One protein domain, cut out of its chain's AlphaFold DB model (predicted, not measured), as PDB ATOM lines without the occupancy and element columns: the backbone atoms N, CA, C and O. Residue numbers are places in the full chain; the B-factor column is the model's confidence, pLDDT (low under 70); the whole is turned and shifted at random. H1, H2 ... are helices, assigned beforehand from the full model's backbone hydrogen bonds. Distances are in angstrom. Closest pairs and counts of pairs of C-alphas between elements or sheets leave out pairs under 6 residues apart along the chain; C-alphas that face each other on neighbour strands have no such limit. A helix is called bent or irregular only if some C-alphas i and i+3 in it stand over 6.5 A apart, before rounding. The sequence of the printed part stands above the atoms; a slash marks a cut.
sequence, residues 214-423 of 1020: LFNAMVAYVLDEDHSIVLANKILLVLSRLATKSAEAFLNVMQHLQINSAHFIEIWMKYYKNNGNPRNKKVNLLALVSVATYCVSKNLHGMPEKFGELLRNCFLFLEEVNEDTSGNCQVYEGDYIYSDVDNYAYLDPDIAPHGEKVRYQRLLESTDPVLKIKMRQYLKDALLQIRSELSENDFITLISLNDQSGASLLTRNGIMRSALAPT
ATOM      1  N   LEU A 214      55.752  31.852  31.036       94.38
ATOM      2  CA  LEU A 214      55.932  30.849  32.086       94.38
ATOM      3  C   LEU A 214      54.792  29.827  32.120       94.38
ATOM      4  O   LEU A 214      55.051  28.629  32.219       94.38
ATOM      5  N   PHE A 215      53.540  30.272  31.963       93.19
ATOM      6  CA  PHE A 215      52.398  29.355  31.876       93.19
ATOM      7  C   PHE A 215      52.545  28.380  30.698       93.19
ATOM      8  O   PHE A 215      52.341  27.177  30.851       93.19
ATOM      9  N   ASN A 216      52.953  28.885  29.529       93.50
ATOM     10  CA  ASN A 216      53.160  28.057  28.342       93.50
ATOM     11  C   ASN A 216      54.302  27.050  28.548       93.50
ATOM     12  O   ASN A 216      54.155  25.882  28.205       93.50
ATOM     13  N   ALA A 217      55.411  27.473  29.161       94.62
ATOM     14  CA  ALA A 217      56.524  26.583  29.481       94.62
ATOM     15  C   ALA A 217      56.122  25.480  30.473       94.62
ATOM     16  O   ALA A 217      56.515  24.331  30.291       94.62
ATOM     17  N   MET A 218      55.307  25.798  31.484       95.69
ATOM     18  CA  MET A 218      54.777  24.811  32.430       95.69
ATOM     19  C   MET A 218      53.886  23.778  31.736       95.69
ATOM     20  O   MET A 218      54.042  22.580  31.963       95.69
ATOM     21  N   VAL A 219      52.974  24.218  30.865       94.94
ATOM     22  CA  VAL A 219      52.112  23.290  30.122       94.94
ATOM     23  C   VAL A 219      52.923  22.444  29.138       94.94
ATOM     24  O   VAL A 219      52.731  21.232  29.088       94.94
ATOM     25  N   ALA A 220      53.867  23.047  28.413       93.38
ATOM     26  CA  ALA A 220      54.766  22.324  27.517       93.38
ATOM     27  C   ALA A 220      55.589  21.263  28.264       93.38
ATOM     28  O   ALA A 220      55.710  20.147  27.776       93.38
ATOM     29  N   TYR A 221      56.072  21.573  29.472       95.00
ATOM     30  CA  TYR A 221      56.798  20.618  30.312       95.00
ATOM     31  C   TYR A 221      55.940  19.399  30.678       95.00
ATOM     32  O   TYR A 221      56.439  18.281  30.702       95.00
ATOM     33  N   VAL A 222      54.650  19.597  30.971       95.31
ATOM     34  CA  VAL A 222      53.726  18.495  31.292       95.31
ATOM     35  C   VAL A 222      53.413  17.634  30.065       95.31
ATOM     36  O   VAL A 222      53.204  16.433  30.210       95.31
ATOM     37  N   LEU A 223      53.350  18.241  28.878       93.06
ATOM     38  CA  LEU A 223      53.066  17.543  27.621       93.06
ATOM     39  C   LEU A 223      54.285  16.808  27.042       93.06
ATOM     40  O   LEU A 223      54.119  15.975  26.155       93.06
ATOM     41  N   ASP A 224      55.490  17.114  27.517       88.69
ATOM     42  CA  ASP A 224      56.721  16.472  27.070       88.69
ATOM     43  C   ASP A 224      56.913  15.108  27.753       88.69
ATOM     44  O   ASP A 224      57.151  15.009  28.961       88.69
ATOM     45  N   GLU A 225      56.823  14.034  26.965       81.12
ATOM     46  CA  GLU A 225      56.966  12.658  27.449       81.12
ATOM     47  C   GLU A 225      58.406  12.290  27.857       81.12
ATOM     48  O   GLU A 225      58.601  11.272  28.528       81.12
ATOM     49  N   ASP A 226      59.411  13.103  27.505       82.62
ATOM     50  CA  ASP A 226      60.803  12.887  27.922       82.62
ATOM     51  C   ASP A 226      61.036  13.272  29.397       82.62
ATOM     52  O   ASP A 226      62.018  12.836  30.020       82.62
ATOM     53  N   HIS A 227      60.144  14.077  29.982       84.94
ATOM     54  CA  HIS A 227      60.231  14.495  31.375       84.94
ATOM     55  C   HIS A 227      59.647  13.458  32.347       84.94
ATOM     56  O   HIS A 227      58.786  12.636  32.040       84.94
ATOM     57  N   SER A 228      60.145  13.481  33.587       87.69
ATOM     58  CA  SER A 228      59.669  12.574  34.633       87.69
ATOM     59  C   SER A 228      58.212  12.872  34.985       87.69
ATOM     60  O   SER A 228      57.892  13.991  35.383       87.69
ATOM     61  N   ILE A 229      57.359  11.841  34.975       89.50
ATOM     62  CA  ILE A 229      55.952  11.925  35.415       89.50
ATOM     63  C   ILE A 229      55.844  12.504  36.837       89.50
ATOM     64  O   ILE A 229      54.883  13.198  37.160       89.50
ATOM     65  N   VAL A 230      56.839  12.258  37.698       88.19
ATOM     66  CA  VAL A 230      56.877  12.813  39.061       88.19
ATOM     67  C   VAL A 230      57.039  14.336  39.034       88.19
ATOM     68  O   VAL A 230      56.346  15.036  39.768       88.19
ATOM     69  N   LEU A 231      57.920  14.860  38.174       89.81
ATOM     70  CA  LEU A 231      58.146  16.302  38.030       89.81
ATOM     71  C   LEU A 231      56.986  16.976  37.287       89.81
ATOM     72  O   LEU A 231      56.528  18.038  37.704       89.81
ATOM     73  N   ALA A 232      56.434  16.324  36.262       92.88
ATOM     74  CA  ALA A 232      55.228  16.791  35.585       92.88
ATOM     75  C   ALA A 232      54.034  16.881  36.552       92.88
ATOM     76  O   ALA A 232      53.314  17.877  36.551       92.88
ATOM     77  N   ASN A 233      53.868  15.904  37.453       92.19
ATOM     78  CA  ASN A 233      52.851  15.963  38.506       92.19
ATOM     79  C   ASN A 233      53.048  17.152  39.461       92.19
ATOM     80  O   ASN A 233      52.061  17.736  39.898       92.19
ATOM     81  N   LYS A 234      54.291  17.560  39.759       92.06
ATOM     82  CA  LYS A 234      54.555  18.771  40.557       92.06
ATOM     83  C   LYS A 234      54.062  20.040  39.854       92.06
ATOM     84  O   LYS A 234      53.455  20.887  40.498       92.06
ATOM     85  N   ILE A 235      54.245  20.147  38.538       94.44
ATOM     86  CA  ILE A 235      53.700  21.266  37.750       94.44
ATOM     87  C   ILE A 235      52.172  21.200  37.677       94.44
ATOM     88  O   ILE A 235      51.504  22.220  37.850       94.44
ATOM     89  N   LEU A 236      51.606  20.007  37.472       94.81
ATOM     90  CA  LEU A 236      50.158  19.802  37.467       94.81
ATOM     91  C   LEU A 236      49.515  20.249  38.779       94.81
ATOM     92  O   LEU A 236      48.441  20.839  38.733       94.81
ATOM     93  N   LEU A 237      50.165  20.054  39.932       91.25
ATOM     94  CA  LEU A 237      49.664  20.562  41.217       91.25
ATOM     95  C   LEU A 237      49.498  22.080  41.217       91.25
ATOM     96  O   LEU A 237      48.477  22.585  41.676       91.25
ATOM     97  N   VAL A 238      50.469  22.795  40.656       91.56
ATOM     98  CA  VAL A 238      50.424  24.252  40.551       91.56
ATOM     99  C   VAL A 238      49.303  24.685  39.598       91.56
ATOM    100  O   VAL A 238      48.466  25.511  39.957       91.56
ATOM    101  N   LEU A 239      49.212  24.073  38.412       93.06
ATOM    102  CA  LEU A 239      48.154  24.370  37.431       93.06
ATOM    103  C   LEU A 239      46.748  24.008  37.948       93.06
ATOM    104  O   LEU A 239      45.775  24.703  37.653       93.06
ATOM    105  N   SER A 240      46.646  22.972  38.786       93.50
ATOM    106  CA  SER A 240      45.404  22.556  39.447       93.50
ATOM    107  C   SER A 240      44.811  23.672  40.305       93.50
ATOM    108  O   SER A 240      43.589  23.822  40.361       93.50
ATOM    109  N   ARG A 241      45.650  24.491  40.958       88.38
ATOM    110  CA  ARG A 241      45.185  25.622  41.777       88.38
ATOM    111  C   ARG A 241      44.381  26.620  40.947       88.38
ATOM    112  O   ARG A 241      43.315  27.055  41.376       88.38
ATOM    113  N   LEU A 242      44.854  26.928  39.740       86.69
ATOM    114  CA  LEU A 242      44.176  27.840  38.823       86.69
ATOM    115  C   LEU A 242      42.860  27.249  38.301       86.69
ATOM    116  O   LEU A 242      41.821  27.904  38.355       86.69
ATOM    117  N   ALA A 243      42.890  25.994  37.855       91.19
ATOM    118  CA  ALA A 243      41.707  25.296  37.356       91.19
ATOM    119  C   ALA A 243      40.614  25.117  38.431       91.19
ATOM    120  O   ALA A 243      39.424  25.197  38.127       91.19
ATOM    121  N   THR A 244      41.003  24.937  39.698       91.06
ATOM    122  CA  THR A 244      40.058  24.874  40.830       91.06
ATOM    123  C   THR A 244      39.371  26.217  41.068       91.06
ATOM    124  O   THR A 244      38.184  26.244  41.370       91.06
ATOM    125  N   LYS A 245      40.090  27.339  40.908       85.25
ATOM    126  CA  LYS A 245      39.517  28.688  41.059       85.25
ATOM    127  C   LYS A 245      38.527  29.025  39.945       85.25
ATOM    128  O   LYS A 245      37.471  29.583  40.220       85.25
ATOM    129  N   SER A 246      38.882  28.725  38.694       87.44
ATOM    130  CA  SER A 246      38.018  28.967  37.538       87.44
ATOM    131  C   SER A 246      38.431  28.105  36.341       87.44
ATOM    132  O   SER A 246      39.373  28.441  35.617       87.44
ATOM    133  N   ALA A 247      37.658  27.050  36.069       91.38
ATOM    134  CA  ALA A 247      37.833  26.210  34.885       91.38
ATOM    135  C   ALA A 247      37.712  26.994  33.567       91.38
ATOM    136  O   ALA A 247      38.487  26.758  32.644       91.38
ATOM    137  N   GLU A 248      36.787  27.958  33.486       90.12
ATOM    138  CA  GLU A 248      36.589  28.787  32.290       90.12
ATOM    139  C   GLU A 248      37.838  29.606  31.957       90.12
ATOM    140  O   GLU A 248      38.393  29.472  30.869       90.12
ATOM    141  N   ALA A 249      38.321  30.410  32.910       86.94
ATOM    142  CA  ALA A 249      39.553  31.178  32.743       86.94
ATOM    143  C   ALA A 249      40.751  30.283  32.384       86.94
ATOM    144  O   ALA A 249      41.499  30.612  31.467       86.94
ATOM    145  N   PHE A 250      40.904  29.132  33.048       90.75
ATOM    146  CA  PHE A 250      41.969  28.174  32.748       90.75
ATOM    147  C   PHE A 250      41.935  27.715  31.280       90.75
ATOM    148  O   PHE A 250      42.945  27.793  30.581       90.75
ATOM    149  N   LEU A 251      40.766  27.304  30.781       91.44
ATOM    150  CA  LEU A 251      40.599  26.848  29.399       91.44
ATOM    151  C   LEU A 251      40.735  27.989  28.381       91.44
ATOM    152  O   LEU A 251      41.344  27.791  27.331       91.44
ATOM    153  N   ASN A 252      40.243  29.190  28.700       88.88
ATOM    154  CA  ASN A 252      40.398  30.374  27.851       88.88
ATOM    155  C   ASN A 252      41.876  30.760  27.689       88.88
ATOM    156  O   ASN A 252      42.302  31.109  26.586       88.88
ATOM    157  N   VAL A 253      42.680  30.648  28.753       88.50
ATOM    158  CA  VAL A 253      44.135  30.866  28.684       88.50
ATOM    159  C   VAL A 253      44.796  29.831  27.776       88.50
ATOM    160  O   VAL A 253      45.592  30.195  26.911       88.50
ATOM    161  N   MET A 254      44.442  28.550  27.911       90.62
ATOM    162  CA  MET A 254      44.968  27.499  27.032       90.62
ATOM    163  C   MET A 254      44.598  27.739  25.567       90.62
ATOM    164  O   MET A 254      45.450  27.598  24.691       90.62
ATOM    165  N   GLN A 255      43.359  28.160  25.301       89.38
ATOM    166  CA  GLN A 255      42.899  28.502  23.958       89.38
ATOM    167  C   GLN A 255      43.665  29.700  23.381       89.38
ATOM    168  O   GLN A 255      44.110  29.640  22.234       89.38
ATOM    169  N   HIS A 256      43.854  30.765  24.164       88.00
ATOM    170  CA  HIS A 256      44.623  31.943  23.753       88.00
ATOM    171  C   HIS A 256      46.074  31.583  23.396       88.00
ATOM    172  O   HIS A 256      46.628  32.103  22.430       88.00
ATOM    173  N   LEU A 257      46.667  30.645  24.137       87.81
ATOM    174  CA  LEU A 257      48.016  30.131  23.895       87.81
ATOM    175  C   LEU A 257      48.080  29.027  22.825       87.81
ATOM    176  O   LEU A 257      49.150  28.471  22.597       87.81
ATOM    177  N   GLN A 258      46.963  28.716  22.157       90.31
ATOM    178  CA  GLN A 258      46.855  27.669  21.130       90.31
ATOM    179  C   GLN A 258      47.249  26.268  21.629       90.31
ATOM    180  O   GLN A 258      47.693  25.417  20.857       90.31
ATOM    181  N   ILE A 259      47.066  26.004  22.923       90.69
ATOM    182  CA  ILE A 259      47.354  24.707  23.527       90.69
ATOM    183  C   ILE A 259      46.141  23.787  23.361       90.69
ATOM    184  O   ILE A 259      45.004  24.175  23.635       90.69
ATOM    185  N   ASN A 260      46.376  22.536  22.955       91.38
ATOM    186  CA  ASN A 260      45.324  21.525  22.872       91.38
ATOM    187  C   ASN A 260      44.880  21.088  24.281       91.38
ATOM    188  O   ASN A 260      45.453  20.174  24.879       91.38
ATOM    189  N   SER A 261      43.840  21.740  24.803       91.69
ATOM    190  CA  SER A 261      43.281  21.466  26.132       91.69
ATOM    191  C   SER A 261      42.741  20.044  26.280       91.69
ATOM    192  O   SER A 261      42.896  19.457  27.347       91.69
ATOM    193  N   ALA A 262      42.182  19.446  25.223       90.50
ATOM    194  CA  ALA A 262      41.693  18.067  25.267       90.50
ATOM    195  C   ALA A 262      42.836  17.064  25.495       90.50
ATOM    196  O   ALA A 262      42.730  16.180  26.347       90.50
ATOM    197  N   HIS A 263      43.950  17.243  24.778       92.88
ATOM    198  CA  HIS A 263      45.142  16.415  24.952       92.88
ATOM    199  C   HIS A 263      45.785  16.625  26.330       92.88
ATOM    200  O   HIS A 263      46.139  15.661  27.003       92.88
ATOM    201  N   PHE A 264      45.859  17.870  26.804       94.62
ATOM    202  CA  PHE A 264      46.379  18.167  28.139       94.62
ATOM    203  C   PHE A 264      45.559  17.513  29.258       94.62
ATOM    204  O   PHE A 264      46.137  16.903  30.154       94.62
ATOM    205  N   ILE A 265      44.221  17.585  29.200       94.06
ATOM    206  CA  ILE A 265      43.338  16.939  30.188       94.06
ATOM    207  C   ILE A 265      43.554  15.419  30.191       94.06
ATOM    208  O   ILE A 265      43.560  14.796  31.251       94.06
ATOM    209  N   GLU A 266      43.786  14.810  29.027       92.19
ATOM    210  CA  GLU A 266      44.092  13.382  28.926       92.19
ATOM    211  C   GLU A 266      45.399  13.003  29.627       92.19
ATOM    212  O   GLU A 266      45.419  12.074  30.439       92.19
ATOM    213  N   ILE A 267      46.474  13.747  29.359       93.25
ATOM    214  CA  ILE A 267      47.767  13.549  30.024       93.25
ATOM    215  C   ILE A 267      47.637  13.785  31.530       93.25
ATOM    216  O   ILE A 267      48.152  12.996  32.322       93.25
ATOM    217  N   TRP A 268      46.877  14.799  31.943       94.94
ATOM    218  CA  TRP A 268      46.616  15.083  33.350       94.94
ATOM    219  C   TRP A 268      45.911  13.911  34.052       94.94
ATOM    220  O   TRP A 268      46.393  13.427  35.080       94.94
ATOM    221  N   MET A 269      44.831  13.374  33.476       92.69
ATOM    222  CA  MET A 269      44.134  12.201  34.023       92.69
ATOM    223  C   MET A 269      45.023  10.944  34.041       92.69
ATOM    224  O   MET A 269      44.976  10.167  34.999       92.69
ATOM    225  N   LYS A 270      45.883  10.759  33.030       91.25
ATOM    226  CA  LYS A 270      46.882   9.677  32.984       91.25
ATOM    227  C   LYS A 270      47.912   9.815  34.110       91.25
ATOM    228  O   LYS A 270      48.233   8.831  34.780       91.25
ATOM    229  N   TYR A 271      48.428  11.021  34.339       92.88
ATOM    230  CA  TYR A 271      49.471  11.286  35.333       92.88
ATOM    231  C   TYR A 271      48.948  11.261  36.768       92.88
ATOM    232  O   TYR A 271      49.687  10.813  37.650       92.88
ATOM    233  N   TYR A 272      47.675  11.607  36.990       90.06
ATOM    234  CA  TYR A 272      47.003  11.512  38.291       90.06
ATOM    235  C   TYR A 272      47.189  10.138  38.960       90.06
ATOM    236  O   TYR A 272      47.468  10.065  40.156       90.06
ATOM    237  N   LYS A 273      47.126   9.044  38.187       83.44
ATOM    238  CA  LYS A 273      47.283   7.663  38.691       83.44
ATOM    239  C   LYS A 273      48.651   7.385  39.329       83.44
ATOM    240  O   LYS A 273      48.792   6.420  40.071       83.44
ATOM    241  N   ASN A 274      49.649   8.225  39.055       84.56
ATOM    242  CA  ASN A 274      51.009   8.108  39.583       84.56
ATOM    243  C   ASN A 274      51.240   8.973  40.835       84.56
ATOM    244  O   ASN A 274      52.372   9.094  41.303       84.56
ATOM    245  N   ASN A 275      50.191   9.597  41.374       80.44
ATOM    246  CA  ASN A 275      50.278  10.425  42.568       80.44
ATOM    247  C   ASN A 275      49.971   9.590  43.818       80.44
ATOM    248  O   ASN A 275      48.864   9.086  43.965       80.44
ATOM    249  N   GLY A 276      50.945   9.435  44.719       77.50
ATOM    250  CA  GLY A 276      50.776   8.675  45.965       77.50
ATOM    251  C   GLY A 276      50.375   9.517  47.180       77.50
ATOM    252  O   GLY A 276      49.964   8.959  48.191       77.50
ATOM    253  N   ASN A 277      50.491  10.844  47.101       84.88
ATOM    254  CA  ASN A 277      50.269  11.732  48.239       84.88
ATOM    255  C   ASN A 277      48.784  12.167  48.296       84.88
ATOM    256  O   ASN A 277      48.295  12.759  47.328       84.88
ATOM    257  N   PRO A 278      48.058  11.911  49.405       87.56
ATOM    258  CA  PRO A 278      46.626  12.213  49.515       87.56
ATOM    259  C   PRO A 278      46.270  13.691  49.311       87.56
ATOM    260  O   PRO A 278      45.299  14.003  48.621       87.56
ATOM    261  N   ARG A 279      47.075  14.618  49.847       88.75
ATOM    262  CA  ARG A 279      46.882  16.064  49.653       88.75
ATOM    263  C   ARG A 279      46.992  16.429  48.174       88.75
ATOM    264  O   ARG A 279      46.124  17.108  47.630       88.75
ATOM    265  N   ASN A 280      48.027  15.932  47.506       89.69
ATOM    266  CA  ASN A 280      48.276  16.190  46.093       89.69
ATOM    267  C   ASN A 280      47.189  15.564  45.204       89.69
ATOM    268  O   ASN A 280      46.776  16.184  44.219       89.69
ATOM    269  N   LYS A 281      46.686  14.370  45.550       91.38
ATOM    270  CA  LYS A 281      45.519  13.770  44.883       91.38
ATOM    271  C   LYS A 281      44.297  14.678  45.003       91.38
ATOM    272  O   LYS A 281      43.677  14.974  43.985       91.38
ATOM    273  N   LYS A 282      44.001  15.184  46.206       92.81
ATOM    274  CA  LYS A 282      42.858  16.078  46.441       92.81
ATOM    275  C   LYS A 282      42.931  17.354  45.606       92.81
ATOM    276  O   LYS A 282      41.952  17.694  44.952       92.81
ATOM    277  N   VAL A 283      44.089  18.024  45.564       92.56
ATOM    278  CA  VAL A 283      44.296  19.225  44.728       92.56
ATOM    279  C   VAL A 283      43.969  18.944  43.256       92.56
ATOM    280  O   VAL A 283      43.224  19.701  42.637       92.56
ATOM    281  N   ASN A 284      44.484  17.837  42.711       94.62
ATOM    282  CA  ASN A 284      44.218  17.448  41.325       94.62
ATOM    283  C   ASN A 284      42.738  17.116  41.093       94.62
ATOM    284  O   ASN A 284      42.178  17.516  40.077       94.62
ATOM    285  N   LEU A 285      42.092  16.402  42.018       95.44
ATOM    286  CA  LEU A 285      40.685  16.027  41.880       95.44
ATOM    287  C   LEU A 285      39.749  17.232  41.945       95.44
ATOM    288  O   LEU A 285      38.844  17.319  41.120       95.44
ATOM    289  N   LEU A 286      39.972  18.178  42.862       95.56
ATOM    290  CA  LEU A 286      39.181  19.413  42.930       95.56
ATOM    291  C   LEU A 286      39.235  20.178  41.597       95.56
ATOM    292  O   LEU A 286      38.207  20.643  41.093       95.56
ATOM    293  N   ALA A 287      40.423  20.236  40.995       95.69
ATOM    294  CA  ALA A 287      40.655  20.877  39.711       95.69
ATOM    295  C   ALA A 287      40.015  20.119  38.541       95.69
ATOM    296  O   ALA A 287      39.304  20.719  37.737       95.69
ATOM    297  N   LEU A 288      40.219  18.802  38.456       96.25
ATOM    298  CA  LEU A 288      39.639  17.968  37.403       96.25
ATOM    299  C   LEU A 288      38.109  17.950  37.478       96.25
ATOM    300  O   LEU A 288      37.464  17.999  36.437       96.25
ATOM    301  N   VAL A 289      37.519  17.939  38.677       95.94
ATOM    302  CA  VAL A 289      36.063  18.053  38.867       95.94
ATOM    303  C   VAL A 289      35.563  19.432  38.439       95.94
ATOM    304  O   VAL A 289      34.559  19.498  37.735       95.94
ATOM    305  N   SER A 290      36.272  20.517  38.772       95.31
ATOM    306  CA  SER A 290      35.952  21.871  38.284       95.31
ATOM    307  C   SER A 290      35.937  21.928  36.748       95.31
ATOM    308  O   SER A 290      34.943  22.324  36.135       95.31
ATOM    309  N   VAL A 291      37.010  21.443  36.109       95.75
ATOM    310  CA  VAL A 291      37.142  21.395  34.643       95.75
ATOM    311  C   VAL A 291      36.076  20.503  34.019       95.75
ATOM    312  O   VAL A 291      35.461  20.887  33.026       95.75
ATOM    313  N   ALA A 292      35.815  19.336  34.605       93.31
ATOM    314  CA  ALA A 292      34.810  18.416  34.102       93.31
ATOM    315  C   ALA A 292      33.402  18.999  34.184       93.31
ATOM    316  O   ALA A 292      32.661  18.898  33.213       93.31
ATOM    317  N   THR A 293      33.062  19.659  35.291       92.94
ATOM    318  CA  THR A 293      31.765  20.324  35.478       92.94
ATOM    319  C   THR A 293      31.523  21.345  34.373       92.94
ATOM    320  O   THR A 293      30.477  21.323  33.738       92.94
ATOM    321  N   TYR A 294      32.522  22.171  34.054       93.50
ATOM    322  CA  TYR A 294      32.409  23.154  32.976       93.50
ATOM    323  C   TYR A 294      32.350  22.515  31.574       93.50
ATOM    324  O   TYR A 294      31.528  22.897  30.738       93.50
ATOM    325  N   CYS A 295      33.223  21.542  31.292       92.94
ATOM    326  CA  CYS A 295      33.333  20.926  29.968       92.94
ATOM    327  C   CYS A 295      32.154  20.010  29.630       92.94
ATOM    328  O   CYS A 295      31.720  19.999  28.481       92.94
ATOM    329  N   VAL A 296      31.639  19.244  30.595       89.00
ATOM    330  CA  VAL A 296      30.504  18.334  30.382       89.00
ATOM    331  C   VAL A 296      29.256  19.130  30.029       89.00
ATOM    332  O   VAL A 296      28.625  18.834  29.017       89.00
ATOM    333  N   SER A 297      28.949  20.185  30.784       87.75
ATOM    334  CA  SER A 297      27.748  20.983  30.536       87.75
ATOM    335  C   SER A 297      27.762  21.715  29.191       87.75
ATOM    336  O   SER A 297      26.712  21.985  28.617       87.75
ATOM    337  N   LYS A 298      28.952  22.005  28.647       88.75
ATOM    338  CA  LYS A 298      29.133  22.631  27.326       88.75
ATOM    339  C   LYS A 298      29.478  21.634  26.209       88.75
ATOM    340  O   LYS A 298      29.723  22.059  25.083       88.75
ATOM    341  N   ASN A 299      29.514  20.333  26.508       86.25
ATOM    342  CA  ASN A 299      29.938  19.261  25.600       86.25
ATOM    343  C   ASN A 299      31.301  19.523  24.914       86.25
ATOM    344  O   ASN A 299      31.453  19.406  23.697       86.25
ATOM    345  N   LEU A 300      32.303  19.924  25.699       88.19
ATOM    346  CA  LEU A 300      33.643  20.271  25.223       88.19
ATOM    347  C   LEU A 300      34.652  19.136  25.454       88.19
ATOM    348  O   LEU A 300      34.570  18.378  26.420       88.19
ATOM    349  N   HIS A 301      35.655  19.068  24.571       86.62
ATOM    350  CA  HIS A 301      36.883  18.272  24.737       86.62
ATOM    351  C   HIS A 301      36.694  16.757  24.961       86.62
ATOM    352  O   HIS A 301      37.577  16.112  25.521       86.62
ATOM    353  N   GLY A 302      35.559  16.180  24.545       81.75
ATOM    354  CA  GLY A 302      35.250  14.762  24.788       81.75
ATOM    355  C   GLY A 302      35.099  14.417  26.275       81.75
ATOM    356  O   GLY A 302      35.166  13.252  26.661       81.75
ATOM    357  N   MET A 303      34.915  15.424  27.137       88.38
ATOM    358  CA  MET A 303      34.834  15.225  28.582       88.38
ATOM    359  C   MET A 303      33.649  14.349  29.028       88.38
ATOM    360  O   MET A 303      33.848  13.581  29.969       88.38
ATOM    361  N   PRO A 304      32.460  14.374  28.380       85.38
ATOM    362  CA  PRO A 304      31.372  13.452  28.719       85.38
ATOM    363  C   PRO A 304      31.780  11.971  28.705       85.38
ATOM    364  O   PRO A 304      31.425  11.232  29.617       85.38
ATOM    365  N   GLU A 305      32.599  11.547  27.738       84.38
ATOM    366  CA  GLU A 305      33.077  10.159  27.619       84.38
ATOM    367  C   GLU A 305      34.087   9.797  28.722       84.38
ATOM    368  O   GLU A 305      34.145   8.657  29.185       84.38
ATOM    369  N   LYS A 306      34.872  10.779  29.182       85.62
ATOM    370  CA  LYS A 306      35.905  10.614  30.222       85.62
ATOM    371  C   LYS A 306      35.374  10.834  31.642       85.62
ATOM    372  O   LYS A 306      36.057  10.506  32.615       85.62
ATOM    373  N   PHE A 307      34.161  11.367  31.788       87.19
ATOM    374  CA  PHE A 307      33.580  11.736  33.079       87.19
ATOM    375  C   PHE A 307      33.495  10.545  34.041       87.19
ATOM    376  O   PHE A 307      33.798  10.678  35.227       87.19
ATOM    377  N   GLY A 308      33.198   9.354  33.520       81.12
ATOM    378  CA  GLY A 308      33.163   8.129  34.310       81.12
ATOM    379  C   GLY A 308      34.479   7.730  34.950       81.12
ATOM    380  O   GLY A 308      34.503   7.283  36.098       81.12
ATOM    381  N   GLU A 309      35.591   7.914  34.241       84.88
ATOM    382  CA  GLU A 309      36.917   7.667  34.802       84.88
ATOM    383  C   GLU A 309      37.224   8.636  35.943       84.88
ATOM    384  O   GLU A 309      37.708   8.214  36.995       84.88
ATOM    385  N   LEU A 310      36.885   9.916  35.770       89.62
ATOM    386  CA  LEU A 310      37.061  10.916  36.816       89.62
ATOM    387  C   LEU A 310      36.215  10.600  38.057       89.62
ATOM    388  O   LEU A 310      36.725  10.674  39.175       89.62
ATOM    389  N   LEU A 311      34.953  10.203  37.873       86.06
ATOM    390  CA  LEU A 311      34.086   9.798  38.978       86.06
ATOM    391  C   LEU A 311      34.670   8.611  39.745       86.06
ATOM    392  O   LEU A 311      34.756   8.671  40.971       86.06
ATOM    393  N   ARG A 312      35.152   7.573  39.048       81.81
ATOM    394  CA  ARG A 312      35.842   6.439  39.688       81.81
ATOM    395  C   ARG A 312      37.044   6.897  40.513       81.81
ATOM    396  O   ARG A 312      37.179   6.474  41.655       81.81
ATOM    397  N   ASN A 313      37.875   7.791  39.975       86.88
ATOM    398  CA  ASN A 313      39.025   8.338  40.699       86.88
ATOM    399  C   ASN A 313      38.609   9.115  41.960       86.88
ATOM    400  O   ASN A 313      39.280   9.006  42.986       86.88
ATOM    401  N   CYS A 314      37.502   9.865  41.902       88.31
ATOM    402  CA  CYS A 314      36.951  10.558  43.068       88.31
ATOM    403  C   CYS A 314      36.441   9.574  44.126       88.31
ATOM    404  O   CYS A 314      36.698   9.778  45.307       88.31
ATOM    405  N   PHE A 315      35.748   8.504  43.727       81.19
ATOM    406  CA  PHE A 315      35.273   7.493  44.673       81.19
ATOM    407  C   PHE A 315      36.419   6.740  45.328       81.19
ATOM    408  O   PHE A 315      36.441   6.655  46.545       81.19
ATOM    409  N   LEU A 316      37.409   6.285  44.555       78.50
ATOM    410  CA  LEU A 316      38.605   5.651  45.114       78.50
ATOM    411  C   LEU A 316      39.296   6.562  46.135       78.50
ATOM    412  O   LEU A 316      39.672   6.104  47.204       78.50
ATOM    413  N   PHE A 317      39.392   7.864  45.855       85.19
ATOM    414  CA  PHE A 317      39.919   8.824  46.823       85.19
ATOM    415  C   PHE A 317      39.062   8.931  48.097       85.19
ATOM    416  O   PHE A 317      39.614   8.995  49.192       85.19
ATOM    417  N   LEU A 318      37.731   8.939  47.972       81.81
ATOM    418  CA  LEU A 318      36.815   8.980  49.120       81.81
ATOM    419  C   LEU A 318      36.842   7.689  49.956       81.81
ATOM    420  O   LEU A 318      36.565   7.755  51.150       81.81
ATOM    421  N   GLU A 319      37.184   6.545  49.358       75.75
ATOM    422  CA  GLU A 319      37.446   5.290  50.081       75.75
ATOM    423  C   GLU A 319      38.828   5.303  50.765       75.75
ATOM    424  O   GLU A 319      39.015   4.708  51.825       75.75
ATOM    425  N   GLU A 320      39.812   5.993  50.177       77.44
ATOM    426  CA  GLU A 320      41.171   6.113  50.720       77.44
ATOM    427  C   GLU A 320      41.277   7.114  51.886       77.44
ATOM    428  O   GLU A 320      42.085   6.906  52.796       77.44
ATOM    429  N   VAL A 321      40.521   8.220  51.856       78.44
ATOM    430  CA  VAL A 321      40.723   9.368  52.755       78.44
ATOM    431  C   VAL A 321      39.447   9.768  53.490       78.44
ATOM    432  O   VAL A 321      38.444  10.125  52.878       78.44
ATOM    433  N   ASN A 322      39.522   9.800  54.825       74.50
ATOM    434  CA  ASN A 322      38.415  10.218  55.682       74.50
ATOM    435  C   ASN A 322      38.556  11.680  56.136       74.50
ATOM    436  O   ASN A 322      39.362  11.990  57.013       74.50
ATOM    437  N   GLU A 323      37.765  12.566  55.538       82.75
ATOM    438  CA  GLU A 323      37.739  13.996  55.858       82.75
ATOM    439  C   GLU A 323      36.782  14.321  57.015       82.75
ATOM    440  O   GLU A 323      35.679  13.780  57.105       82.75
ATOM    441  N   ASP A 324      37.162  15.277  57.863       79.38
ATOM    442  CA  ASP A 324      36.295  15.824  58.904       79.38
ATOM    443  C   ASP A 324      35.163  16.712  58.331       79.38
ATOM    444  O   ASP A 324      34.950  16.837  57.120       79.38
ATOM    445  N   THR A 325      34.383  17.349  59.209       77.25
ATOM    446  CA  THR A 325      33.280  18.235  58.801       77.25
ATOM    447  C   THR A 325      33.733  19.461  58.008       77.25
ATOM    448  O   THR A 325      32.937  20.004  57.249       77.25
ATOM    449  N   SER A 326      34.985  19.892  58.172       76.50
ATOM    450  CA  SER A 326      35.585  21.007  57.434       76.50
ATOM    451  C   SER A 326      36.198  20.581  56.095       76.50
ATOM    452  O   SER A 326      36.552  21.433  55.287       76.50
ATOM    453  N   GLY A 327      36.289  19.275  55.829       81.50
ATOM    454  CA  GLY A 327      36.996  18.740  54.671       81.50
ATOM    455  C   GLY A 327      38.487  18.514  54.923       81.50
ATOM    456  O   GLY A 327      39.198  18.162  53.988       81.50
ATOM    457  N   ASN A 328      38.985  18.700  56.146       82.50
ATOM    458  CA  ASN A 328      40.387  18.471  56.482       82.50
ATOM    459  C   ASN A 328      40.638  17.005  56.891       82.50
ATOM    460  O   ASN A 328      39.715  16.272  57.239       82.50
ATOM    461  N   CYS A 329      41.892  16.554  56.850       81.69
ATOM    462  CA  CYS A 329      42.306  15.229  57.297       81.69
ATOM    463  C   CYS A 329      43.748  15.263  57.814       81.69
ATOM    464  O   CYS A 329      44.604  15.919  57.223       81.69
ATOM    465  N   GLN A 330      44.050  14.477  58.853       77.44
ATOM    466  CA  GLN A 330      45.405  14.371  59.406       77.44
ATOM    467  C   GLN A 330      46.437  13.931  58.353       77.44
ATOM    468  O   GLN A 330      47.584  14.357  58.407       77.44
ATOM    469  N   VAL A 331      46.046  13.128  57.350       78.44
ATOM    470  CA  VAL A 331      46.967  12.708  56.271       78.44
ATOM    471  C   VAL A 331      47.353  13.839  55.310       78.44
ATOM    472  O   VAL A 331      48.198  13.639  54.441       78.44
ATOM    473  N   TYR A 332      46.728  15.015  55.425       81.56
ATOM    474  CA  TYR A 332      47.131  16.208  54.681       81.56
ATOM    475  C   TYR A 332      48.246  16.987  55.392       81.56
ATOM    476  O   TYR A 332      48.865  17.853  54.769       81.56
ATOM    477  N   GLU A 333      48.512  16.691  56.667       67.50
ATOM    478  CA  GLU A 333      49.524  17.361  57.483       67.50
ATOM    479  C   GLU A 333      50.918  16.745  57.270       67.50
ATOM    480  O   GLU A 333      51.085  15.528  57.244       67.50
ATOM    481  N   GLY A 334      51.946  17.594  57.146       56.81
ATOM    482  CA  GLY A 334      53.360  17.180  57.120       56.81
ATOM    483  C   GLY A 334      53.960  16.911  55.736       56.81
ATOM    484  O   GLY A 334      55.179  16.861  55.608       56.81
ATOM    485  N   ASP A 335      53.125  16.835  54.705       56.91
ATOM    486  CA  ASP A 335      53.498  16.451  53.337       56.91
ATOM    487  C   ASP A 335      53.341  17.641  52.360       56.91
ATOM    488  O   ASP A 335      52.816  17.532  51.246       56.91
ATOM    489  N   TYR A 336      53.738  18.831  52.825       66.56
ATOM    490  CA  TYR A 336      53.664  20.077  52.063       66.56
ATOM    491  C   TYR A 336      54.725  20.120  50.959       66.56
ATOM    492  O   TYR A 336      55.825  19.597  51.106       66.56
ATOM    493  N   ILE A 337      54.406  20.813  49.862       64.31
ATOM    494  CA  ILE A 337      55.380  21.124  48.800       64.31
ATOM    495  C   ILE A 337      56.531  21.966  49.373       64.31
ATOM    496  O   ILE A 337      57.681  21.797  48.981       64.31
ATOM    497  N   TYR A 338      56.218  22.831  50.341       71.81
ATOM    498  CA  TYR A 338      57.196  23.603  51.088       71.81
ATOM    499  C   TYR A 338      58.039  22.695  51.994       71.81
ATOM    500  O   TYR A 338      57.595  22.275  53.066       71.81
ATOM    501  N   SER A 339      59.274  22.431  51.572       63.34
ATOM    502  CA  SER A 339      60.332  21.884  52.416       63.34
ATOM    503  C   SER A 339      61.201  23.027  52.943       63.34
ATOM    504  O   SER A 339      61.895  23.723  52.199       63.34
ATOM    505  N   ASP A 340      61.130  23.253  54.251       61.94
ATOM    506  CA  ASP A 340      62.025  24.177  54.942       61.94
ATOM    507  C   ASP A 340      63.417  23.540  55.049       61.94
ATOM    508  O   ASP A 340      63.562  22.441  55.593       61.94
ATOM    509  N   VAL A 341      64.427  24.217  54.503       48.78
ATOM    510  CA  VAL A 341      65.819  23.747  54.509       48.78
ATOM    511  C   VAL A 341      66.448  23.920  55.901       48.78
ATOM    512  O   VAL A 341      67.292  23.109  56.278       48.78
ATOM    513  N   ASP A 342      65.966  24.877  56.706       52.81
ATOM    514  CA  ASP A 342      66.567  25.297  57.982       52.81
ATOM    515  C   ASP A 342      65.593  25.157  59.170       52.81
ATOM    516  O   ASP A 342      65.587  25.949  60.116       52.81
ATOM    517  N   ASN A 343      64.758  24.113  59.163       56.50
ATOM    518  CA  ASN A 343      63.844  23.844  60.271       56.50
ATOM    519  C   ASN A 343      64.604  23.309  61.499       56.50
ATOM    520  O   ASN A 343      64.652  22.103  61.705       56.50
ATOM    521  N   TYR A 344      65.169  24.165  62.351       55.06
ATOM    522  CA  TYR A 344      65.876  23.724  63.567       55.06
ATOM    523  C   TYR A 344      64.955  23.228  64.694       55.06
ATOM    524  O   TYR A 344      65.448  22.683  65.679       55.06
ATOM    525  N   ALA A 345      63.630  23.321  64.540       54.03
ATOM    526  CA  ALA A 345      62.671  22.910  65.570       54.03
ATOM    527  C   ALA A 345      62.728  21.404  65.920       54.03
ATOM    528  O   ALA A 345      62.208  20.992  66.952       54.03
ATOM    529  N   TYR A 346      63.353  20.559  65.083       52.12
ATOM    530  CA  TYR A 346      63.595  19.150  65.439       52.12
ATOM    531  C   TYR A 346      64.786  18.957  66.393       52.12
ATOM    532  O   TYR A 346      64.907  17.886  66.989       52.12
ATOM    533  N   LEU A 347      65.692  19.938  66.487       53.72
ATOM    534  CA  LEU A 347      66.842  19.904  67.392       53.72
ATOM    535  C   LEU A 347      66.446  20.361  68.793       53.72
ATOM    536  O   LEU A 347      66.874  19.741  69.764       53.72
ATOM    537  N   ASP A 348      65.623  21.407  68.876       62.62
ATOM    538  CA  ASP A 348      65.121  21.962  70.127       62.62
ATOM    539  C   ASP A 348      63.699  22.530  69.916       62.62
ATOM    540  O   ASP A 348      63.520  23.417  69.075       62.62
ATOM    541  N   PRO A 349      62.675  22.016  70.627       64.75
ATOM    542  CA  PRO A 349      61.300  22.499  70.512       64.75
ATOM    543  C   PRO A 349      61.109  23.948  70.989       64.75
ATOM    544  O   PRO A 349      60.092  24.549  70.641       64.75
ATOM    545  N   ASP A 350      62.061  24.516  71.737       71.00
ATOM    546  CA  ASP A 350      62.004  25.902  72.208       71.00
ATOM    547  C   ASP A 350      62.423  26.916  71.121       71.00
ATOM    548  O   ASP A 350      62.207  28.122  71.273       71.00
ATOM    549  N   ILE A 351      62.978  26.458  69.989       72.56
ATOM    550  CA  ILE A 351      63.283  27.332  68.850       72.56
ATOM    551  C   ILE A 351      61.979  27.722  68.146       72.56
ATOM    552  O   ILE A 351      61.328  26.915  67.477       72.56
ATOM    553  N   ALA A 352      61.622  29.002  68.256       77.00
ATOM    554  CA  ALA A 352      60.464  29.559  67.570       77.00
ATOM    555  C   ALA A 352      60.599  29.429  66.035       77.00
ATOM    556  O   ALA A 352      61.678  29.684  65.489       77.00
ATOM    557  N   PRO A 353      59.514  29.096  65.307       83.94
ATOM    558  CA  PRO A 353      59.542  29.058  63.848       83.94
ATOM    559  C   PRO A 353      59.874  30.442  63.275       83.94
ATOM    560  O   PRO A 353      59.499  31.475  63.835       83.94
ATOM    561  N   HIS A 354      60.566  30.471  62.138       87.25
ATOM    562  CA  HIS A 354      60.861  31.721  61.443       87.25
ATOM    563  C   HIS A 354      59.602  32.303  60.771       87.25
ATOM    564  O   HIS A 354      58.619  31.600  60.504       87.25
ATOM    565  N   GLY A 355      59.623  33.607  60.485       89.25
ATOM    566  CA  GLY A 355      58.445  34.348  60.023       89.25
ATOM    567  C   GLY A 355      57.824  33.839  58.716       89.25
ATOM    568  O   GLY A 355      56.599  33.798  58.602       89.25
ATOM    569  N   GLU A 356      58.632  33.412  57.739       91.25
ATOM    570  CA  GLU A 356      58.154  32.840  56.467       91.25
ATOM    571  C   GLU A 356      57.291  31.594  56.698       91.25
ATOM    572  O   GLU A 356      56.197  31.512  56.141       91.25
ATOM    573  N   LYS A 357      57.719  30.670  57.566       87.94
ATOM    574  CA  LYS A 357      56.968  29.446  57.875       87.94
ATOM    575  C   LYS A 357      55.606  29.756  58.486       87.94
ATOM    576  O   LYS A 357      54.599  29.182  58.079       87.94
ATOM    577  N   VAL A 358      55.561  30.712  59.414       89.50
ATOM    578  CA  VAL A 358      54.307  31.169  60.030       89.50
ATOM    579  C   VAL A 358      53.397  31.840  58.994       89.50
ATOM    580  O   VAL A 358      52.197  31.571  58.972       89.50
ATOM    581  N   ARG A 359      53.941  32.682  58.100       91.38
ATOM    582  CA  ARG A 359      53.171  33.285  56.992       91.38
ATOM    583  C   ARG A 359      52.604  32.222  56.051       91.38
ATOM    584  O   ARG A 359      51.439  32.316  55.677       91.38
ATOM    585  N   TYR A 360      53.394  31.205  55.710       90.94
ATOM    586  CA  TYR A 360      52.952  30.097  54.865       90.94
ATOM    587  C   TYR A 360      51.829  29.283  55.522       90.94
ATOM    588  O   TYR A 360      50.813  29.027  54.883       90.94
ATOM    589  N   GLN A 361      51.960  28.941  56.807       88.06
ATOM    590  CA  GLN A 361      50.907  28.244  57.556       88.06
ATOM    591  C   GLN A 361      49.606  29.054  57.596       88.06
ATOM    592  O   GLN A 361      48.551  28.524  57.251       88.06
ATOM    593  N   ARG A 362      49.685  30.360  57.896       90.06
ATOM    594  CA  ARG A 362      48.520  31.262  57.841       90.06
ATOM    595  C   ARG A 362      47.899  31.313  56.443       90.06
ATOM    596  O   ARG A 362      46.676  31.333  56.325       90.06
ATOM    597  N   LEU A 363      48.710  31.324  55.380       90.38
ATOM    598  CA  LEU A 363      48.207  31.270  54.005       90.38
ATOM    599  C   LEU A 363      47.421  29.974  53.770       90.38
ATOM    600  O   LEU A 363      46.272  30.040  53.354       90.38
ATOM    601  N   LEU A 364      47.983  28.812  54.114       87.62
ATOM    602  CA  LEU A 364      47.298  27.527  53.951       87.62
ATOM    603  C   LEU A 364      45.971  27.468  54.719       87.62
ATOM    604  O   LEU A 364      44.938  27.141  54.140       87.62
ATOM    605  N   GLU A 365      45.979  27.844  55.997       85.81
ATOM    606  CA  GLU A 365      44.781  27.882  56.847       85.81
ATOM    607  C   GLU A 365      43.726  28.873  56.335       85.81
ATOM    608  O   GLU A 365      42.524  28.686  56.541       85.81
ATOM    609  N   SER A 366      44.147  29.945  55.657       87.25
ATOM    610  CA  SER A 366      43.250  30.992  55.164       87.25
ATOM    611  C   SER A 366      42.723  30.742  53.749       87.25
ATOM    612  O   SER A 366      41.556  31.061  53.503       87.25
ATOM    613  N   THR A 367      43.490  30.125  52.848       87.50
ATOM    614  CA  THR A 367      43.114  30.024  51.428       87.50
ATOM    615  C   THR A 367      43.120  28.618  50.843       87.50
ATOM    616  O   THR A 367      42.428  28.427  49.845       87.50
ATOM    617  N   ASP A 368      43.828  27.630  51.408       88.56
ATOM    618  CA  ASP A 368      43.996  26.331  50.738       88.56
ATOM    619  C   ASP A 368      42.669  25.542  50.689       88.56
ATOM    620  O   ASP A 368      42.170  25.099  51.731       88.56
ATOM    621  N   PRO A 369      42.102  25.290  49.488       87.50
ATOM    622  CA  PRO A 369      40.866  24.526  49.342       87.50
ATOM    623  C   PRO A 369      40.955  23.101  49.899       87.50
ATOM    624  O   PRO A 369      39.944  22.542  50.311       87.50
ATOM    625  N   VAL A 370      42.153  22.509  49.952       87.25
ATOM    626  CA  VAL A 370      42.369  21.155  50.492       87.25
ATOM    627  C   VAL A 370      41.901  21.048  51.939       87.25
ATOM    628  O   VAL A 370      41.346  20.019  52.312       87.25
ATOM    629  N   LEU A 371      42.105  22.098  52.739       85.69
ATOM    630  CA  LEU A 371      41.786  22.106  54.168       85.69
ATOM    631  C   LEU A 371      40.341  22.548  54.452       85.69
ATOM    632  O   LEU A 371      39.895  22.449  55.588       85.69
ATOM    633  N   LYS A 372      39.629  23.071  53.442       87.00
ATOM    634  CA  LYS A 372      38.329  23.752  53.611       87.00
ATOM    635  C   LYS A 372      37.181  23.162  52.808       87.00
ATOM    636  O   LYS A 372      36.019  23.416  53.116       87.00
ATOM    637  N   ILE A 373      37.488  22.463  51.720       90.38
ATOM    638  CA  ILE A 373      36.486  21.881  50.835       90.38
ATOM    639  C   ILE A 373      36.372  20.403  51.159       90.38
ATOM    640  O   ILE A 373      37.320  19.641  50.975       90.38
ATOM    641  N   LYS A 374      35.182  19.985  51.584       91.56
ATOM    642  CA  LYS A 374      34.848  18.569  51.723       91.56
ATOM    643  C   LYS A 374      34.641  17.959  50.337       91.56
ATOM    644  O   LYS A 374      33.677  18.306  49.649       91.56
ATOM    645  N   MET A 375      35.507  17.032  49.936       92.25
ATOM    646  CA  MET A 375      35.531  16.445  48.592       92.25
ATOM    647  C   MET A 375      34.196  15.777  48.239       92.25
ATOM    648  O   MET A 375      33.693  15.936  47.128       92.25
ATOM    649  N   ARG A 376      33.567  15.092  49.207       85.81
ATOM    650  CA  ARG A 376      32.244  14.465  49.027       85.81
ATOM    651  C   ARG A 376      31.165  15.489  48.662       85.81
ATOM    652  O   ARG A 376      30.358  15.235  47.772       85.81
ATOM    653  N   GLN A 377      31.145  16.625  49.360       87.25
ATOM    654  CA  GLN A 377      30.159  17.681  49.129       87.25
ATOM    655  C   GLN A 377      30.430  18.386  47.796       87.25
ATOM    656  O   GLN A 377      29.519  18.538  46.992       87.25
ATOM    657  N   TYR A 378      31.696  18.696  47.516       92.75
ATOM    658  CA  TYR A 378      32.119  19.318  46.264       92.75
ATOM    659  C   TYR A 378      31.740  18.490  45.029       92.75
ATOM    660  O   TYR A 378      31.194  19.018  44.064       92.75
ATOM    661  N   LEU A 379      31.954  17.170  45.078       91.44
ATOM    662  CA  LEU A 379      31.548  16.260  44.006       91.44
ATOM    663  C   LEU A 379      30.024  16.230  43.815       91.44
ATOM    664  O   LEU A 379      29.536  16.186  42.686       91.44
ATOM    665  N   LYS A 380      29.266  16.242  44.916       86.06
ATOM    666  CA  LYS A 380      27.802  16.275  44.873       86.06
ATOM    667  C   LYS A 380      27.298  17.562  44.217       86.06
ATOM    668  O   LYS A 380      26.419  17.487  43.362       86.06
ATOM    669  N   ASP A 381      27.862  18.705  44.585       90.50
ATOM    670  CA  ASP A 381      27.469  20.006  44.040       90.50
ATOM    671  C   ASP A 381      27.786  20.101  42.542       90.50
ATOM    672  O   ASP A 381      26.930  20.513  41.762       90.50
ATOM    673  N   ALA A 382      28.951  19.598  42.120       90.62
ATOM    674  CA  ALA A 382      29.313  19.468  40.708       90.62
ATOM    675  C   ALA A 382      28.301  18.620  39.913       90.62
ATOM    676  O   ALA A 382      27.846  19.020  38.842       90.62
ATOM    677  N   LEU A 383      27.893  17.462  40.445       88.31
ATOM    678  CA  LEU A 383      26.895  16.601  39.799       88.31
ATOM    679  C   LEU A 383      25.515  17.263  39.703       88.31
ATOM    680  O   LEU A 383      24.838  17.119  38.685       88.31
ATOM    681  N   LEU A 384      25.093  17.982  40.748       87.12
ATOM    682  CA  LEU A 384      23.834  18.729  40.743       87.12
ATOM    683  C   LEU A 384      23.860  19.869  39.722       87.12
ATOM    684  O   LEU A 384      22.867  20.075  39.025       87.12
ATOM    685  N   GLN A 385      24.995  20.559  39.590       89.69
ATOM    686  CA  GLN A 385      25.180  21.583  38.570       89.69
ATOM    687  C   GLN A 385      25.071  20.989  37.161       89.69
ATOM    688  O   GLN A 385      24.252  21.459  36.372       89.69
ATOM    689  N   ILE A 386      25.799  19.905  36.867       88.75
ATOM    690  CA  ILE A 386      25.716  19.205  35.572       88.75
ATOM    691  C   ILE A 386      24.271  18.773  35.278       88.75
ATOM    692  O   ILE A 386      23.782  18.977  34.169       88.75
ATOM    693  N   ARG A 387      23.555  18.223  36.270       85.38
ATOM    694  CA  ARG A 387      22.144  17.831  36.111       85.38
ATOM    695  C   ARG A 387      21.242  19.020  35.785       85.38
ATOM    696  O   ARG A 387      20.292  18.859  35.033       85.38
ATOM    697  N   SER A 388      21.511  20.193  36.357       88.50
ATOM    698  CA  SER A 388      20.717  21.398  36.096       88.50
ATOM    699  C   SER A 388      20.951  21.999  34.705       88.50
ATOM    700  O   SER A 388      20.073  22.688  34.191       88.50
ATOM    701  N   GLU A 389      22.115  21.736  34.104       88.56
ATOM    702  CA  GLU A 389      22.514  22.275  32.798       88.56
ATOM    703  C   GLU A 389      22.221  21.306  31.633       88.56
ATOM    704  O   GLU A 389      22.050  21.751  30.496       88.56
ATOM    705  N   LEU A 390      22.117  19.997  31.895       86.00
ATOM    706  CA  LEU A 390      21.783  18.968  30.903       86.00
ATOM    707  C   LEU A 390      20.286  18.624  30.878       86.00
ATOM    708  O   LEU A 390      19.563  18.794  31.858       86.00
ATOM    709  N   SER A 391      19.813  18.070  29.756       83.25
ATOM    710  CA  SER A 391      18.494  17.433  29.728       83.25
ATOM    711  C   SER A 391      18.503  16.142  30.553       83.25
ATOM    712  O   SER A 391      19.532  15.476  30.666       83.25
ATOM    713  N   GLU A 392      17.352  15.741  31.101       75.06
ATOM    714  CA  GLU A 392      17.261  14.529  31.931       75.06
ATOM    715  C   GLU A 392      17.742  13.273  31.173       75.06
ATOM    716  O   GLU A 392      18.419  12.421  31.742       75.06
ATOM    717  N   ASN A 393      17.468  13.188  29.864       73.00
ATOM    718  CA  ASN A 393      17.920  12.081  29.016       73.00
ATOM    719  C   ASN A 393      19.440  12.096  28.796       73.00
ATOM    720  O   ASN A 393      20.073  11.038  28.835       73.00
ATOM    721  N   ASP A 394      20.034  13.274  28.592       77.88
ATOM    722  CA  ASP A 394      21.484  13.415  28.405       77.88
ATOM    723  C   ASP A 394      22.230  13.127  29.708       77.88
ATOM    724  O   ASP A 394      23.260  12.457  29.697       77.88
ATOM    725  N   PHE A 395      21.674  13.554  30.844       80.25
ATOM    726  CA  PHE A 395      22.208  13.235  32.163       80.25
ATOM    727  C   PHE A 395      22.148  11.729  32.448       80.25
ATOM    728  O   PHE A 395      23.148  11.141  32.858       80.25
ATOM    729  N   ILE A 396      21.015  11.070  32.180       72.44
ATOM    730  CA  ILE A 396      20.893   9.609  32.319       72.44
ATOM    731  C   ILE A 396      21.897   8.898  31.407       72.44
ATOM    732  O   ILE A 396      22.560   7.960  31.848       72.44
ATOM    733  N   THR A 397      22.056   9.366  30.167       74.62
ATOM    734  CA  THR A 397      23.018   8.800  29.214       74.62
ATOM    735  C   THR A 397      24.452   8.947  29.724       74.62
ATOM    736  O   THR A 397      25.164   7.949  29.814       74.62
ATOM    737  N   LEU A 398      24.848  10.148  30.158       78.06
ATOM    738  CA  LEU A 398      26.155  10.440  30.755       78.06
ATOM    739  C   LEU A 398      26.470   9.506  31.928       78.06
ATOM    740  O   LEU A 398      27.565   8.960  32.027       78.06
ATOM    741  N   ILE A 399      25.494   9.301  32.809       75.25
ATOM    742  CA  ILE A 399      25.621   8.402  33.952       75.25
ATOM    743  C   ILE A 399      25.709   6.932  33.518       75.25
ATOM    744  O   ILE A 399      26.478   6.172  34.104       75.25
ATOM    745  N   SER A 400      24.952   6.530  32.496       66.94
ATOM    746  CA  SER A 400      24.916   5.150  31.990       66.94
ATOM    747  C   SER A 400      26.172   4.732  31.219       66.94
ATOM    748  O   SER A 400      26.459   3.540  31.134       66.94
ATOM    749  N   LEU A 401      26.942   5.694  30.698       62.44
ATOM    750  CA  LEU A 401      28.249   5.458  30.072       62.44
ATOM    751  C   LEU A 401      29.319   5.014  31.090       62.44
ATOM    752  O   LEU A 401      30.404   4.579  30.703       62.44
ATOM    753  N   ASN A 402      29.023   5.085  32.393       57.56
ATOM    754  CA  ASN A 402      29.885   4.535  33.430       57.56
ATOM    755  C   ASN A 402      29.741   3.014  33.489       57.56
ATOM    756  O   ASN A 402      28.666   2.493  33.773       57.56
ATOM    757  N   ASP A 403      30.863   2.329  33.273       47.09
ATOM    758  CA  ASP A 403      31.027   0.876  33.362       47.09
ATOM    759  C   ASP A 403      30.271   0.251  34.559       47.09
ATOM    760  O   ASP A 403      30.188   0.856  35.636       47.09
ATOM    761  N   GLN A 404      29.731  -0.963  34.393       40.44
ATOM    762  CA  GLN A 404      28.825  -1.627  35.356       40.44
ATOM    763  C   GLN A 404      29.416  -1.751  36.777       40.44
ATOM    764  O   GLN A 404      28.678  -1.773  37.762       40.44
ATOM    765  N   SER A 405      30.744  -1.762  36.897       38.06
ATOM    766  CA  SER A 405      31.511  -1.754  38.152       38.06
ATOM    767  C   SER A 405      31.564  -0.379  38.843       38.06
ATOM    768  O   SER A 405      31.626  -0.299  40.066       38.06
ATOM    769  N   GLY A 406      31.475   0.721  38.089       38.72
ATOM    770  CA  GLY A 406      31.287   2.069  38.626       38.72
ATOM    771  C   GLY A 406      29.851   2.304  39.095       38.72
ATOM    772  O   GLY A 406      29.652   2.929  40.131       38.72
ATOM    773  N   ALA A 407      28.853   1.766  38.385       38.19
ATOM    774  CA  ALA A 407      27.433   1.878  38.739       38.19
ATOM    775  C   ALA A 407      27.080   1.219  40.093       38.19
ATOM    776  O   ALA A 407      26.227   1.729  40.830       38.19
ATOM    777  N   SER A 408      27.767   0.133  40.470       37.66
ATOM    778  CA  SER A 408      27.614  -0.517  41.784       37.66
ATOM    779  C   SER A 408      28.283   0.270  42.925       37.66
ATOM    780  O   SER A 408      27.698   0.419  43.998       37.66
ATOM    781  N   LEU A 409      29.456   0.876  42.687       38.38
ATOM    782  CA  LEU A 409      30.099   1.834  43.608       38.38
ATOM    783  C   LEU A 409      29.270   3.127  43.769       38.38
ATOM    784  O   LEU A 409      29.129   3.656  44.873       38.38
ATOM    785  N   LEU A 410      28.663   3.600  42.676       41.09
ATOM    786  CA  LEU A 410      27.790   4.779  42.601       41.09
ATOM    787  C   LEU A 410      26.496   4.626  43.416       41.09
ATOM    788  O   LEU A 410      25.980   5.612  43.950       41.09
ATOM    789  N   THR A 411      25.975   3.402  43.535       42.25
ATOM    790  CA  THR A 411      24.779   3.088  44.334       42.25
ATOM    791  C   THR A 411      25.099   2.828  45.811       42.25
ATOM    792  O   THR A 411      24.278   3.181  46.660       42.25
ATOM    793  N   ARG A 412      26.298   2.319  46.136       39.66
ATOM    794  CA  ARG A 412      26.783   2.079  47.513       39.66
ATOM    795  C   ARG A 412      27.039   3.356  48.330       39.66
ATOM    796  O   ARG A 412      26.761   3.365  49.521       39.66
ATOM    797  N   ASN A 413      27.492   4.444  47.700       39.72
ATOM    798  CA  ASN A 413      27.920   5.670  48.399       39.72
ATOM    799  C   ASN A 413      26.828   6.751  48.600       39.72
ATOM    800  O   ASN A 413      27.127   7.872  49.011       39.72
ATOM    801  N   GLY A 414      25.550   6.474  48.298       38.97
ATOM    802  CA  GLY A 414      24.405   7.361  48.597       38.97
ATOM    803  C   GLY A 414      24.310   8.686  47.808       38.97
ATOM    804  O   GLY A 414      23.222   9.258  47.701       38.97
ATOM    805  N   ILE A 415      25.401   9.153  47.187       44.84
ATOM    806  CA  ILE A 415      25.472  10.417  46.430       44.84
ATOM    807  C   ILE A 415      24.456  10.423  45.280       44.84
ATOM    808  O   ILE A 415      23.679  11.373  45.151       44.84
ATOM    809  N   MET A 416      24.362   9.329  44.515       40.72
ATOM    810  CA  MET A 416      23.419   9.232  43.399       40.72
ATOM    811  C   MET A 416      21.959   9.083  43.835       40.72
ATOM    812  O   MET A 416      21.084   9.642  43.185       40.72
ATOM    813  N   ARG A 417      21.675   8.413  44.963       41.72
ATOM    814  CA  ARG A 417      20.305   8.328  45.511       41.72
ATOM    815  C   ARG A 417      19.743   9.716  45.824       41.72
ATOM    816  O   ARG A 417      18.576   9.969  45.549       41.72
ATOM    817  N   SER A 418      20.578  10.620  46.340       40.62
ATOM    818  CA  SER A 418      20.187  12.014  46.588       40.62
ATOM    819  C   SER A 418      20.070  12.844  45.305       40.62
ATOM    820  O   SER A 418      19.178  13.681  45.203       40.62
ATOM    821  N   ALA A 419      20.932  12.582  44.318       38.25
ATOM    822  CA  ALA A 419      20.943  13.282  43.038       38.25
ATOM    823  C   ALA A 419      19.891  12.772  42.042       38.25
ATOM    824  O   ALA A 419      19.652  13.467  41.069       38.25
ATOM    825  N   LEU A 420      19.275  11.603  42.261       40.25
ATOM    826  CA  LEU A 420      18.199  11.019  41.442       40.25
ATOM    827  C   LEU A 420      16.805  11.181  42.079       40.25
ATOM    828  O   LEU A 420      15.795  10.966  41.411       40.25
ATOM    829  N   ALA A 421      16.718  11.567  43.355       34.06
ATOM    830  CA  ALA A 421      15.442  11.777  44.036       34.06
ATOM    831  C   ALA A 421      14.760  13.090  43.586       34.06
ATOM    832  O   ALA A 421      15.442  14.099  43.384       34.06
ATOM    833  N   PRO A 422      13.418  13.125  43.450       29.38
ATOM    834  CA  PRO A 422      12.685  14.369  43.247       29.38
ATOM    835  C   PRO A 422      12.818  15.264  44.487       29.38
ATOM    836  O   PRO A 422      12.700  14.804  45.623       29.38
ATOM    837  N   THR A 423      13.077  16.548  44.253       28.23
ATOM    838  CA  THR A 423      13.417  17.574  45.243       28.23
ATOM    839  C   THR A 423      12.460  17.574  46.443       28.23
ATOM    840  O   THR A 423      11.321  18.030  46.351       28.23
TER     841      THR A 423
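What this domain is: This is residues 214 to 423 of the 1020 residues of the protein "Geranylgeranyl transferase type II subunit alpha" of [Candida] haemuloni (UniProt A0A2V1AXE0). H5 runs through the middle of a helical body, with H6 and H9 packed along it at shallow tilts and H1 to H4 gathered on one side, where H2 and H3 pack crosswise on H5. Toward one end of the longest axis H10 packs on H6 and H12 on H9; at the other end H7 and the far part of the long link before it, round Asp 348, reach out as an arm. The printed part has 210 residues, with twelve named helices, H1 to H12 in order, and no named strand; the class is all helix. The whole is compact, with a radius of gyration of the C-alphas of 18.7 A, but elongated, spanning 63 by 40 by 27 A.

How they stand to each other: H1, residues 214 to 223, and H2, residues 229 to 245, touch at a steep tilt of 52 degrees, opposite ways; H2 touches H1 with residues 232 to 236 alone, and the closest C-alphas, those of Val 222 and Ala 232, are 4.9 A apart. H2 has a kink of 33 degrees near residue 238. H3, residues 247 to 256, and H2 only just touch, with 3 pairs of C-alphas within 8 A, and only at the corner; the closest are those of Ala 243 and Phe 250, 5.4 A. H4, residues 261 to 272, touches H1, the C-alphas of Leu 223 and Phe 264 being closest at 6.7 A. The hub is H5, residues 278 to 297, which touches five other helices. H2 touches it at a steep tilt of 55 degrees, with C-alphas 244 and 287 closest at 4.2 A. H3 is about perpendicular to it at 76 degrees and touches its residues 287 to 294 alone, with C-alphas 247 and 291 closest at 4.9 A. H6, residues 303 to 320, forms a helical hairpin with H5, a shallow tilt of 28 degrees, opposite ways; C-alphas 296 and 304 are closest at 5.2 A. H7, residues 355 to 367, touches no helix, but is close to, not clearly touching, H8, residues 369 to 372. H8 touches residues 279 to 283 of H5 alone, with C-alphas 370 and 283 closest at 6.4 A. H9, residues 375 to 389, touches H5 at a shallow tilt of 6 degrees, the same way; C-alphas 386 and 297 are closest at 5.7 A. H4, H5, H6 and H9 form an up and down bundle, each running against the one before it. H10, residues 392 to 400, touches residues 304 to 308 of H6 alone, C-alphas 398 and 304 being closest at 6.4 A. H11, residues 404 to 412, and H6 only just touch, with 3 pairs of C-alphas within 8 A, the closest those of Gly 406 and Arg 312, 6.4 A. H12, residues 415 to 420, touches residues 380 to 384 of H9 alone, with C-alphas 415 and 380 closest at 6.5 A. Every O i to N i+4 pair is within hydrogen-bond range in H1, H3, H4, H7, H9, H10 and H12, against 11 of 13 in H2, 15 of 16 in H5, 12 of 14 in H6 and 4 of 5 in H11; H8 is too short for such a pair.

Where its parts are: H1 begins at C-alpha 214, (55.932, 30.849, 32.086). From first to last C-alpha H2 measures 24.1 A, H5 28.2 A, H6 24.8 A, H7 18.1 A and H9 21.3 A. H5 begins at C-alpha 278, (46.626, 12.213, 49.515). H6 is irregular, but only just: C-alphas 305 and 308 are 7.0 A apart. H12 ends at C-alpha 420, (18.199, 11.019, 41.442).

The domain as a whole: The two C-alphas farthest apart, of Asp 348 and Asn 393, are 63.4 A apart. The printed part has no cut. The link from H6 to H7, residues 321 to 354, is long; the other links are tight. The mean pLDDT of the printed part is 80.1; residues 333 to 337, 339 to 349 and 400 to 423 are under 70.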